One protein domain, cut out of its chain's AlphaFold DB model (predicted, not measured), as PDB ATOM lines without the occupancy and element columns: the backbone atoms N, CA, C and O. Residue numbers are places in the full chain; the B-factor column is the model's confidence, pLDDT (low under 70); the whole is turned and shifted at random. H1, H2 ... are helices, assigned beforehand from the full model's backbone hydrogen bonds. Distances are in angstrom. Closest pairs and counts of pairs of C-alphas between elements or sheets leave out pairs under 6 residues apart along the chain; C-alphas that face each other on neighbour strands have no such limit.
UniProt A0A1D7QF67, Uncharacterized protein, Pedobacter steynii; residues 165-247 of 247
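This is residues 165 to 247 of the 247 residues of an uncharacterized protein of Pedobacter steynii (UniProt A0A1D7QF67). Two long helices, H3 and H4, lie side by side as a helical hairpin, with the short helix H1 packed on H4 in the half of the hairpin near the link from H3 to H4. From H1 the chain swings out through H2 and comes back to the other end of the hairpin, an open arch with an empty gap between H2 and the hairpin; residues 183 to 196, of which 183 to 189 belong to H2, stand free. The printed part has 83 residues with four named helices, H1, H2, H3 and H4 in chain order, and no named strand; the class is all helix. It is only just loose, close to compact, with a radius of gyration of the C-alphas of 14.3 A, and spans 38 by 27 by 16 A.

Start at H1, residues 165 to 172, and look across to H4, residues 225 to 245: they touch, and their closest C-alphas, those of Pro 165 and Tyr 232, are 4.8 A apart. Their lines stand at a steep tilt of 50 degrees, opposite ways. H1 is close but not clearly touching to H3, residues 199 to 219; the closest C-alphas, those of Gly 172 and His 216, are 7.6 A apart. Move on to H2, residues 180 to 189, which touches no helix; it is apart from H1, but only just, at 8.2 A. Then see H3 and H4 form a helical hairpin: they touch, with the closest C-alphas, those of Gln 201 and Leu 243, 6.5 A apart, at a shallow tilt of 11 degrees, opposite ways. In H1, H2, H3 and H4 every O i to N i+4 pair of the backbone is within hydrogen-bond range.

Find C-alpha 165 at (154.878, 148.130, 123.875); from there H1 runs 10.7 A to C-alpha 172. H2 goes from His 180 to Ile 189, 14.5 A. Find C-alpha 199 at (157.416, 174.019, 123.371), where H3 begins; it runs 30.4 A to C-alpha 219. H4 runs 30.5 A from Leu 225 to C-alpha 245 at (164.690, 165.452, 115.862).

The C-alphas farthest apart are those of Leu 196 and Arg 223, 37.9 A. The printed part has no cut and ends at Ser 247, the chain's last residue. The link from H3 to H4 is tight, those from H1 to H2 and from H2 to H3 are short, and none is long. In the B-factor column the mean pLDDT of the printed part is 91.5; residues 193 and 196 of this model are under 70.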
ATOM      1  N   PRO A 165     155.691 148.923 124.790       96.56
ATOM      2  CA  PRO A 165     154.878 148.130 123.875       96.56
ATOM      3  C   PRO A 165     154.382 146.810 124.466       96.56
ATOM      4  O   PRO A 165     153.183 146.535 124.428       96.56
ATOM      5  N   GLU A 166     155.282 146.018 125.056       96.44
ATOM      6  CA  GLU A 166     154.933 144.738 125.684       96.44
ATOM      7  C   GLU A 166     153.944 144.939 126.840       96.44
ATOM      8  O   GLU A 166     152.925 144.247 126.944       96.44
ATOM      9  N   THR A 167     154.215 145.930 127.694       95.56
ATOM     10  CA  THR A 167     153.387 146.229 128.868       95.56
ATOM     11  C   THR A 167     151.968 146.625 128.461       95.56
ATOM     12  O   THR A 167     150.998 146.045 128.956       95.56
ATOM     13  N   HIS A 168     151.816 147.560 127.522       95.75
ATOM     14  CA  HIS A 168     150.502 148.007 127.056       95.75
ATOM     15  C   HIS A 168     149.749 146.928 126.272       95.75
ATOM     16  O   HIS A 168     148.537 146.770 126.459       95.75
ATOM     17  N   ALA A 169     150.448 146.127 125.461       96.12
ATOM     18  CA  ALA A 169     149.847 145.001 124.752       96.12
ATOM     19  C   ALA A 169     149.212 143.993 125.722       96.12
ATOM     20  O   ALA A 169     148.047 143.628 125.541       96.12
ATOM     21  N   ARG A 170     149.932 143.611 126.787       95.75
ATOM     22  CA  ARG A 170     149.432 142.675 127.808       95.75
ATOM     23  C   ARG A 170     148.322 143.253 128.678       95.75
ATOM     24  O   ARG A 170     147.359 142.541 128.967       95.75
ATOM     25  N   ILE A 171     148.432 144.520 129.088       93.88
ATOM     26  CA  ILE A 171     147.381 145.199 129.868       93.88
ATOM     27  C   ILE A 171     146.070 145.201 129.084       93.88
ATOM     28  O   ILE A 171     145.035 144.809 129.619       93.88
ATOM     29  N   GLY A 172     146.116 145.568 127.800       92.12
ATOM     30  CA  GLY A 172     144.927 145.609 126.952       92.12
ATOM     31  C   GLY A 172     144.298 144.240 126.651       92.12
ATOM     32  O   GLY A 172     143.163 144.187 126.181       92.12
ATOM     33  N   LEU A 173     145.008 143.142 126.929       94.44
ATOM     34  CA  LEU A 173     144.501 141.766 126.858       94.44
ATOM     35  C   LEU A 173     144.133 141.176 128.226       94.44
ATOM     36  O   LEU A 173     143.727 140.019 128.291       94.44
ATOM     37  N   HIS A 174     144.279 141.940 129.313       92.50
ATOM     38  CA  HIS A 174     144.113 141.453 130.685       92.50
ATOM     39  C   HIS A 174     144.996 140.231 131.016       92.50
ATOM     40  O   HIS A 174     144.633 139.397 131.841       92.50
ATOM     41  N   CYS A 175     146.178 140.136 130.396       92.69
ATOM     42  CA  CYS A 175     147.150 139.056 130.603       92.69
ATOM     43  C   CYS A 175     148.511 139.594 131.084       92.69
ATOM     44  O   CYS A 175     149.577 139.100 130.698       92.69
ATOM     45  N   ALA A 176     148.478 140.666 131.879       87.12
ATOM     46  CA  ALA A 176     149.671 141.265 132.464       87.12
ATOM     47  C   ALA A 176     150.374 140.259 133.386       87.12
ATOM     48  O   ALA A 176     149.758 139.684 134.281       87.12
ATOM     49  N   LEU A 177     151.669 140.055 133.144       88.88
ATOM     50  CA  LEU A 177     152.545 139.275 134.012       88.88
ATOM     51  C   LEU A 177     153.232 140.211 135.006       88.88
ATOM     52  O   LEU A 177     153.455 141.387 134.710       88.88
ATOM     53  N   GLU A 178     153.579 139.688 136.179       89.25
ATOM     54  CA  GLU A 178     154.340 140.449 137.165       89.25
ATOM     55  C   GLU A 178     155.737 140.767 136.616       89.25
ATOM     56  O   GLU A 178     156.552 139.877 136.378       89.25
ATOM     57  N   ASN A 179     156.013 142.056 136.414       95.19
ATOM     58  CA  ASN A 179     157.313 142.556 135.985       95.19
ATOM     59  C   ASN A 179     157.816 143.579 137.007       95.19
ATOM     60  O   ASN A 179     157.430 144.751 136.995       95.19
ATOM     61  N   HIS A 180     158.688 143.121 137.905       96.12
ATOM     62  CA  HIS A 180     159.271 143.952 138.954       96.12
ATOM     63  C   HIS A 180     160.105 145.115 138.398       96.12
ATOM     64  O   HIS A 180     160.092 146.195 138.989       96.12
ATOM     65  N   ALA A 181     160.783 144.936 137.259       97.25
ATOM     66  CA  ALA A 181     161.599 145.984 136.647       97.25
ATOM     67  C   ALA A 181     160.712 147.125 136.152       97.25
ATOM     68  O   ALA A 181     160.962 148.293 136.446       97.25
ATOM     69  N   MET A 182     159.617 146.771 135.478       96.44
ATOM     70  CA  MET A 182     158.631 147.729 134.995       96.44
ATOM     71  C   MET A 182     157.893 148.416 136.150       96.44
ATOM     72  O   MET A 182     157.706 149.632 136.140       96.44
ATOM     73  N   ALA A 183     157.526 147.664 137.194       95.25
ATOM     74  CA  ALA A 183     156.923 148.225 138.403       95.25
ATOM     75  C   ALA A 183     157.867 149.210 139.114       95.25
ATOM     76  O   ALA A 183     157.424 150.261 139.585       95.25
ATOM     77  N   PHE A 184     159.169 148.904 139.166       96.75
ATOM     78  CA  PHE A 184     160.183 149.835 139.650       96.75
ATOM     79  C   PHE A 184     160.261 151.080 138.761       96.75
ATOM     80  O   PHE A 184     160.149 152.190 139.274       96.75
ATOM     81  N   PHE A 185     160.375 150.902 137.443       96.69
ATOM     82  CA  PHE A 185     160.464 151.996 136.477       96.69
ATOM     83  C   PHE A 185     159.292 152.979 136.610       96.69
ATOM     84  O   PHE A 185     159.516 154.181 136.757       96.69
ATOM     85  N   TYR A 186     158.050 152.487 136.695       94.19
ATOM     86  CA  TYR A 186     156.879 153.343 136.919       94.19
ATOM     87  C   TYR A 186     156.942 154.130 138.240       94.19
ATOM     88  O   TYR A 186     156.496 155.275 138.300       94.19
ATOM     89  N   ARG A 187     157.518 153.555 139.306       92.06
ATOM     90  CA  ARG A 187     157.739 154.264 140.584       92.06
ATOM     91  C   ARG A 187     158.839 155.324 140.486       92.06
ATOM     92  O   ARG A 187     158.842 156.252 141.293       92.06
ATOM     93  N   THR A 188     159.768 155.172 139.549       90.38
ATOM     94  CA  THR A 188     160.860 156.120 139.296       90.38
ATOM     95  C   THR A 188     160.366 157.352 138.543       90.38
ATOM     96  O   THR A 188     160.817 158.450 138.856       90.38
ATOM     97  N   ILE A 189     159.377 157.212 137.647       88.56
ATOM     98  CA  ILE A 189     158.792 158.340 136.890       88.56
ATOM     99  C   ILE A 189     158.365 159.483 137.819       88.56
ATOM    100  O   ILE A 189     158.609 160.646 137.527       88.56
ATOM    101  N   THR A 190     157.769 159.169 138.971       79.62
ATOM    102  CA  THR A 190     157.293 160.189 139.921       79.62
ATOM    103  C   THR A 190     158.389 160.780 140.811       79.62
ATOM    104  O   THR A 190     158.097 161.647 141.629       79.62
ATOM    105  N   LYS A 191     159.615 160.248 140.753       75.94
ATOM    106  CA  LYS A 191     160.725 160.589 141.662       75.94
ATOM    107  C   LYS A 191     161.914 161.238 140.958       75.94
ATOM    108  O   LYS A 191     162.650 161.970 141.610       75.94
ATOM    109  N   CYS A 192     162.132 160.932 139.683       74.94
ATOM    110  CA  CYS A 192     163.176 161.559 138.883       74.94
ATOM    111  C   CYS A 192     162.785 162.981 138.482       74.94
ATOM    112  O   CYS A 192     161.603 163.301 138.333       74.94
ATOM    113  N   ASN A 193     163.796 163.822 138.272       66.19
ATOM    114  CA  ASN A 193     163.577 165.142 137.706       66.19
ATOM    115  C   ASN A 193     163.293 164.958 136.215       66.19
ATOM    116  O   ASN A 193     164.188 164.615 135.445       66.19
ATOM    117  N   ALA A 194     162.037 165.145 135.812       71.19
ATOM    118  CA  ALA A 194     161.698 165.137 134.397       71.19
ATOM    119  C   ALA A 194     162.502 166.232 133.676       71.19
ATOM    120  O   ALA A 194     162.619 167.359 134.171       71.19
ATOM    121  N   LEU A 195     163.047 165.897 132.508       71.44
ATOM    122  CA  LEU A 195     163.726 166.860 131.650       71.44
ATOM    123  C   LEU A 195     162.771 168.008 131.301       71.44
ATOM    124  O   LEU A 195     161.564 167.822 131.128       71.44
ATOM    125  N   LEU A 196     163.323 169.217 131.215       68.94
ATOM    126  CA  LEU A 196     162.552 170.399 130.854       68.94
ATOM    127  C   LEU A 196     162.025 170.256 129.424       68.94
ATOM    128  O   LEU A 196     162.782 169.993 128.496       68.94
ATOM    129  N   TYR A 197     160.725 170.483 129.254       72.00
ATOM    130  CA  TYR A 197     160.075 170.434 127.953       72.00
ATOM    131  C   TYR A 197     160.340 171.706 127.141       72.00
ATOM    132  O   TYR A 197     159.972 172.806 127.578       72.00
ATOM    133  N   SER A 198     160.828 171.554 125.908       82.44
ATOM    134  CA  SER A 198     160.665 172.594 124.886       82.44
ATOM    135  C   SER A 198     159.189 172.717 124.471       82.44
ATOM    136  O   SER A 198     158.388 171.799 124.669       82.44
ATOM    137  N   SER A 199     158.785 173.851 123.890       85.12
ATOM    138  CA  SER A 199     157.416 174.019 123.371       85.12
ATOM    139  C   SER A 199     157.076 172.981 122.294       85.12
ATOM    140  O   SER A 199     155.969 172.443 122.299       85.12
ATOM    141  N   ALA A 200     158.039 172.648 121.430       86.62
ATOM    142  CA  ALA A 200     157.899 171.613 120.409       86.62
ATOM    143  C   ALA A 200     157.697 170.217 121.024       86.62
ATOM    144  O   ALA A 200     156.792 169.491 120.622       86.62
ATOM    145  N   GLN A 201     158.467 169.864 122.060       87.00
ATOM    146  CA  GLN A 201     158.315 168.582 122.759       87.00
ATOM    147  C   GLN A 201     156.955 168.458 123.462       87.00
ATOM    148  O   GLN A 201     156.376 167.374 123.473       87.00
ATOM    149  N   LYS A 202     156.396 169.555 123.999       87.38
ATOM    150  CA  LYS A 202     155.028 169.544 124.558       87.38
ATOM    151  C   LYS A 202     153.978 169.253 123.493       87.38
ATOM    152  O   LYS A 202     153.070 168.472 123.756       87.38
ATOM    153  N   ALA A 203     154.097 169.870 122.317       90.62
ATOM    154  CA  ALA A 203     153.176 169.620 121.211       90.62
ATOM    155  C   ALA A 203     153.228 168.146 120.778       90.62
ATOM    156  O   ALA A 203     152.194 167.485 120.741       90.62
ATOM    157  N   LEU A 204     154.437 167.600 120.598       92.88
ATOM    158  CA  LEU A 204     154.635 166.182 120.286       92.88
ATOM    159  C   LEU A 204     154.057 165.252 121.363       92.88
ATOM    160  O   LEU A 204     153.474 164.222 121.039       92.88
ATOM    161  N   GLN A 205     154.202 165.596 122.646       91.31
ATOM    162  CA  GLN A 205     153.637 164.810 123.746       91.31
ATOM    163  C   GLN A 205     152.102 164.780 123.706       91.31
ATOM    164  O   GLN A 205     151.517 163.737 123.996       91.31
ATOM    165  N   ILE A 206     151.453 165.894 123.354       91.88
ATOM    166  CA  ILE A 206     149.990 165.964 123.198       91.88
ATOM    167  C   ILE A 206     149.551 165.075 122.029       91.88
ATOM    168  O   ILE A 206     148.716 164.197 122.222       91.88
ATOM    169  N   GLU A 207     150.181 165.224 120.860       94.50
ATOM    170  CA  GLU A 207     149.892 164.391 119.681       94.50
ATOM    171  C   GLU A 207     150.078 162.895 119.969       94.50
ATOM    172  O   GLU A 207     149.285 162.053 119.537       94.50
ATOM    173  N   PHE A 208     151.119 162.549 120.729       95.50
ATOM    174  CA  PHE A 208     151.371 161.178 121.147       95.50
ATOM    175  C   PHE A 208     150.285 160.640 122.085       95.50
ATOM    176  O   PHE A 208     149.858 159.495 121.923       95.50
ATOM    177  N   ILE A 209     149.813 161.450 123.041       94.44
ATOM    178  CA  ILE A 209     148.716 161.074 123.946       94.44
ATOM    179  C   ILE A 209     147.438 160.787 123.150       94.44
ATOM    180  O   ILE A 209     146.787 159.770 123.398       94.44
ATOM    181  N   ASP A 210     147.106 161.622 122.169       96.19
ATOM    182  CA  ASP A 210     145.932 161.398 121.318       96.19
ATOM    183  C   ASP A 210     146.097 160.113 120.490       96.19
ATOM    184  O   ASP A 210     145.212 159.251 120.454       96.19
ATOM    185  N   SER A 211     147.282 159.919 119.904       96.88
ATOM    186  CA  SER A 211     147.596 158.751 119.073       96.88
ATOM    187  C   SER A 211     147.549 157.435 119.857       96.88
ATOM    188  O   SER A 211     147.028 156.432 119.361       96.88
ATOM    189  N   ILE A 212     148.065 157.407 121.093       95.94
ATOM    190  CA  ILE A 212     148.044 156.190 121.917       95.94
ATOM    191  C   ILE A 212     146.630 155.856 122.399       95.94
ATOM    192  O   ILE A 212     146.259 154.681 122.437       95.94
ATOM    193  N   GLN A 213     145.812 156.868 122.706       95.12
ATOM    194  CA  GLN A 213     144.403 156.672 123.052       95.12
ATOM    195  C   GLN A 213     143.611 156.106 121.872       95.12
ATOM    196  O   GLN A 213     142.852 155.148 122.042       95.12
ATOM    197  N   GLU A 214     143.823 156.629 120.664       96.31
ATOM    198  CA  GLU A 214     143.187 156.085 119.466       96.31
ATOM    199  C   GLU A 214     143.640 154.641 119.197       96.31
ATOM    200  O   GLU A 214     142.818 153.761 118.911       96.31
ATOM    201  N   LEU A 215     144.939 154.360 119.348       96.38
ATOM    202  CA  LEU A 215     145.466 153.009 119.183       96.38
ATOM    203  C   LEU A 215     144.824 152.025 120.172       96.38
ATOM    204  O   LEU A 215     144.483 150.907 119.780       96.38
ATOM    205  N   HIS A 216     144.596 152.433 121.425       94.31
ATOM    206  CA  HIS A 216     143.902 151.604 122.418       94.31
ATOM    207  C   HIS A 216     142.509 151.178 121.940       94.31
ATOM    208  O   HIS A 216     142.147 150.006 122.079       94.31
ATOM    209  N   LEU A 217     141.752 152.102 121.340       94.38
ATOM    210  CA  LEU A 217     140.420 151.826 120.795       94.38
ATOM    211  C   LEU A 217     140.491 150.859 119.610       94.38
ATOM    212  O   LEU A 217     139.763 149.867 119.577       94.38
ATOM    213  N   ARG A 218     141.411 151.096 118.667       94.44
ATOM    214  CA  ARG A 218     141.598 150.234 117.484       94.44
ATOM    215  C   ARG A 218     142.011 148.813 117.869       94.44
ATOM    216  O   ARG A 218     141.521 147.839 117.298       94.44
ATOM    217  N   LEU A 219     142.886 148.680 118.865       94.88
ATOM    218  CA  LEU A 219     143.355 147.383 119.345       94.88
ATOM    219  C   LEU A 219     142.354 146.682 120.269       94.88
ATOM    220  O   LEU A 219     142.572 145.519 120.592       94.88
ATOM    221  N   PHE A 220     141.250 147.311 120.686       91.38
ATOM    222  CA  PHE A 220     140.297 146.714 121.632       91.38
ATOM    223  C   PHE A 220     139.788 145.325 121.198       91.38
ATOM    224  O   PHE A 220     139.654 144.424 122.031       91.38
ATOM    225  N   ILE A 221     139.568 145.131 119.893       92.50
ATOM    226  CA  ILE A 221     139.102 143.864 119.304       92.50
ATOM    227  C   ILE A 221     140.235 142.892 118.941       92.50
ATOM    228  O   ILE A 221     139.984 141.711 118.705       92.50
ATOM    229  N   VAL A 222     141.486 143.357 118.901       93.56
ATOM    230  CA  VAL A 222     142.642 142.538 118.521       93.56
ATOM    231  C   VAL A 222     143.056 141.682 119.717       93.56
ATOM    232  O   VAL A 222     143.500 142.205 120.739       93.56
ATOM    233  N   ARG A 223     142.902 140.359 119.606       93.94
ATOM    234  CA  ARG A 223     143.236 139.396 120.676       93.94
ATOM    235  C   ARG A 223     144.645 138.808 120.580       93.94
ATOM    236  O   ARG A 223     145.091 138.148 121.508       93.94
ATOM    237  N   ASP A 224     145.335 139.068 119.479       96.81
ATOM    238  CA  ASP A 224     146.699 138.609 119.236       96.81
ATOM    239  C   ASP A 224     147.712 139.522 119.949       96.81
ATOM    240  O   ASP A 224     147.731 140.732 119.713       96.81
ATOM    241  N   LEU A 225     148.522 138.952 120.848       95.56
ATOM    242  CA  LEU A 225     149.496 139.705 121.645       95.56
ATOM    243  C   LEU A 225     150.609 140.305 120.779       95.56
ATOM    244  O   LEU A 225     150.952 141.472 120.959       95.56
ATOM    245  N   GLU A 226     151.143 139.532 119.837       96.88
ATOM    246  CA  GLU A 226     152.280 139.934 119.007       96.88
ATOM    247  C   GLU A 226     151.893 141.096 118.089       96.88
ATOM    248  O   GLU A 226     152.587 142.111 118.056       96.88
ATOM    249  N   LYS A 227     150.717 141.019 117.451       96.56
ATOM    250  CA  LYS A 227     150.175 142.112 116.627       96.56
ATOM    251  C   LYS A 227     149.941 143.383 117.434       96.56
ATOM    252  O   LYS A 227     150.187 144.481 116.939       96.56
ATOM    253  N   ARG A 228     149.450 143.268 118.675       97.19
ATOM    254  CA  ARG A 228     149.298 144.438 119.559       97.19
ATOM    255  C   ARG A 228     150.658 145.034 119.896       97.19
ATOM    256  O   ARG A 228     150.811 146.247 119.792       97.19
ATOM    257  N   ARG A 229     151.625 144.196 120.286       96.81
ATOM    258  CA  ARG A 229     152.983 144.628 120.633       96.81
ATOM    259  C   ARG A 229     153.636 145.361 119.470       96.81
ATOM    260  O   ARG A 229     154.161 146.444 119.682       96.81
ATOM    261  N   GLU A 230     153.549 144.814 118.262       97.50
ATOM    262  CA  GLU A 230     154.080 145.432 117.043       97.50
ATOM    263  C   GLU A 230     153.460 146.814 116.794       97.50
ATOM    264  O   GLU A 230     154.182 147.788 116.604       97.50
ATOM    265  N   LYS A 231     152.134 146.944 116.911       97.75
ATOM    266  CA  LYS A 231     151.454 148.235 116.720       97.75
ATOM    267  C   LYS A 231     151.820 149.279 117.771       97.75
ATOM    268  O   LYS A 231     151.969 150.452 117.437       97.75
ATOM    269  N   TYR A 232     151.985 148.873 119.030       97.81
ATOM    270  CA  TYR A 232     152.526 149.780 120.040       97.81
ATOM    271  C   TYR A 232     153.982 150.139 119.748       97.81
ATOM    272  O   TYR A 232     154.347 151.301 119.895       97.81
ATOM    273  N   HIS A 233     154.803 149.172 119.338       97.31
ATOM    274  CA  HIS A 233     156.210 149.393 119.024       97.31
ATOM    275  C   HIS A 233     156.373 150.421 117.900       97.31
ATOM    276  O   HIS A 233     157.095 151.394 118.094       97.31
ATOM    277  N   GLU A 234     155.620 150.285 116.801       97.44
ATOM    278  CA  GLU A 234     155.566 151.272 115.711       97.44
ATOM    279  C   GLU A 234     155.270 152.688 116.239       97.44
ATOM    280  O   GLU A 234     156.007 153.630 115.945       97.44
ATOM    281  N   LEU A 235     154.224 152.837 117.064       97.69
ATOM    282  CA  LEU A 235     153.814 154.133 117.612       97.69
ATOM    283  C   LEU A 235     154.888 154.747 118.528       97.69
ATOM    284  O   LEU A 235     155.219 155.926 118.409       97.69
ATOM    285  N   TYR A 236     155.425 153.953 119.454       97.69
ATOM    286  CA  TYR A 236     156.456 154.396 120.393       97.69
ATOM    287  C   TYR A 236     157.761 154.766 119.688       97.69
ATOM    288  O   TYR A 236     158.416 155.742 120.056       97.69
ATOM    289  N   GLN A 237     158.131 153.994 118.670       96.75
ATOM    290  CA  GLN A 237     159.322 154.237 117.879       96.75
ATOM    291  C   GLN A 237     159.175 155.511 117.036       96.75
ATOM    292  O   GLN A 237     160.105 156.315 117.021       96.75
ATOM    293  N   ASP A 238     158.032 155.741 116.380       96.94
ATOM    294  CA  ASP A 238     157.763 156.992 115.651       96.94
ATOM    295  C   ASP A 238     157.869 158.213 116.577       96.94
ATOM    296  O   ASP A 238     158.587 159.173 116.284       96.94
ATOM    297  N   TYR A 239     157.238 158.136 117.752       96.06
ATOM    298  CA  TYR A 239     157.311 159.196 118.752       96.06
ATOM    299  C   TYR A 239     158.748 159.480 119.211       96.06
ATOM    300  O   TYR A 239     159.175 160.635 119.257       96.06
ATOM    301  N   TYR A 240     159.527 158.433 119.488       95.75
ATOM    302  CA  TYR A 240     160.925 158.569 119.893       95.75
ATOM    303  C   TYR A 240     161.788 159.261 118.828       95.75
ATOM    304  O   TYR A 240     162.576 160.147 119.161       95.75
ATOM    305  N   HIS A 241     161.615 158.922 117.546       95.38
ATOM    306  CA  HIS A 241     162.348 159.586 116.463       95.38
ATOM    307  C   HIS A 241     161.992 161.072 116.355       95.38
ATOM    308  O   HIS A 241     162.895 161.901 116.213       95.38
ATOM    309  N   LYS A 242     160.705 161.423 116.482       94.56
ATOM    310  CA  LYS A 242     160.252 162.825 116.496       94.56
ATOM    311  C   LYS A 242     160.855 163.606 117.664       94.56
ATOM    312  O   LYS A 242     161.287 164.740 117.477       94.56
ATOM    313  N   LEU A 243     160.939 162.997 118.850       91.06
ATOM    314  CA  LEU A 243     161.569 163.618 120.018       91.06
ATOM    315  C   LEU A 243     163.054 163.914 119.793       91.06
ATOM    316  O   LEU A 243     163.504 165.008 120.130       91.06
ATOM    317  N   ILE A 244     163.807 162.974 119.213       89.81
ATOM    318  CA  ILE A 244     165.236 163.177 118.927       89.81
ATOM    319  C   ILE A 244     165.438 164.308 117.912       89.81
ATOM    320  O   ILE A 244     166.345 165.110 118.080       89.81
ATOM    321  N   GLN A 245     164.595 164.396 116.881       89.31
ATOM    322  CA  GLN A 245     164.690 165.452 115.862       89.31
ATOM    323  C   GLN A 245     164.328 166.847 116.390       89.31
ATOM    324  O   GLN A 245     164.762 167.848 115.826       89.31
ATOM    325  N   ALA A 246     163.506 166.914 117.441       83.12
ATOM    326  CA  ALA A 246     163.050 168.157 118.058       83.12
ATOM    327  C   ALA A 246     163.928 168.633 119.235       83.12
ATOM    328  O   ALA A 246     163.587 169.641 119.863       83.12
ATOM    329  N   SER A 247     164.991 167.888 119.568       72.56
ATOM    330  CA  SER A 247     165.937 168.168 120.661       72.56
ATOM    331  C   SER A 247     167.206 168.825 120.130       72.56
ATOM    332  O   SER A 247     167.684 169.763 120.804       72.56
TER     333      SER A 247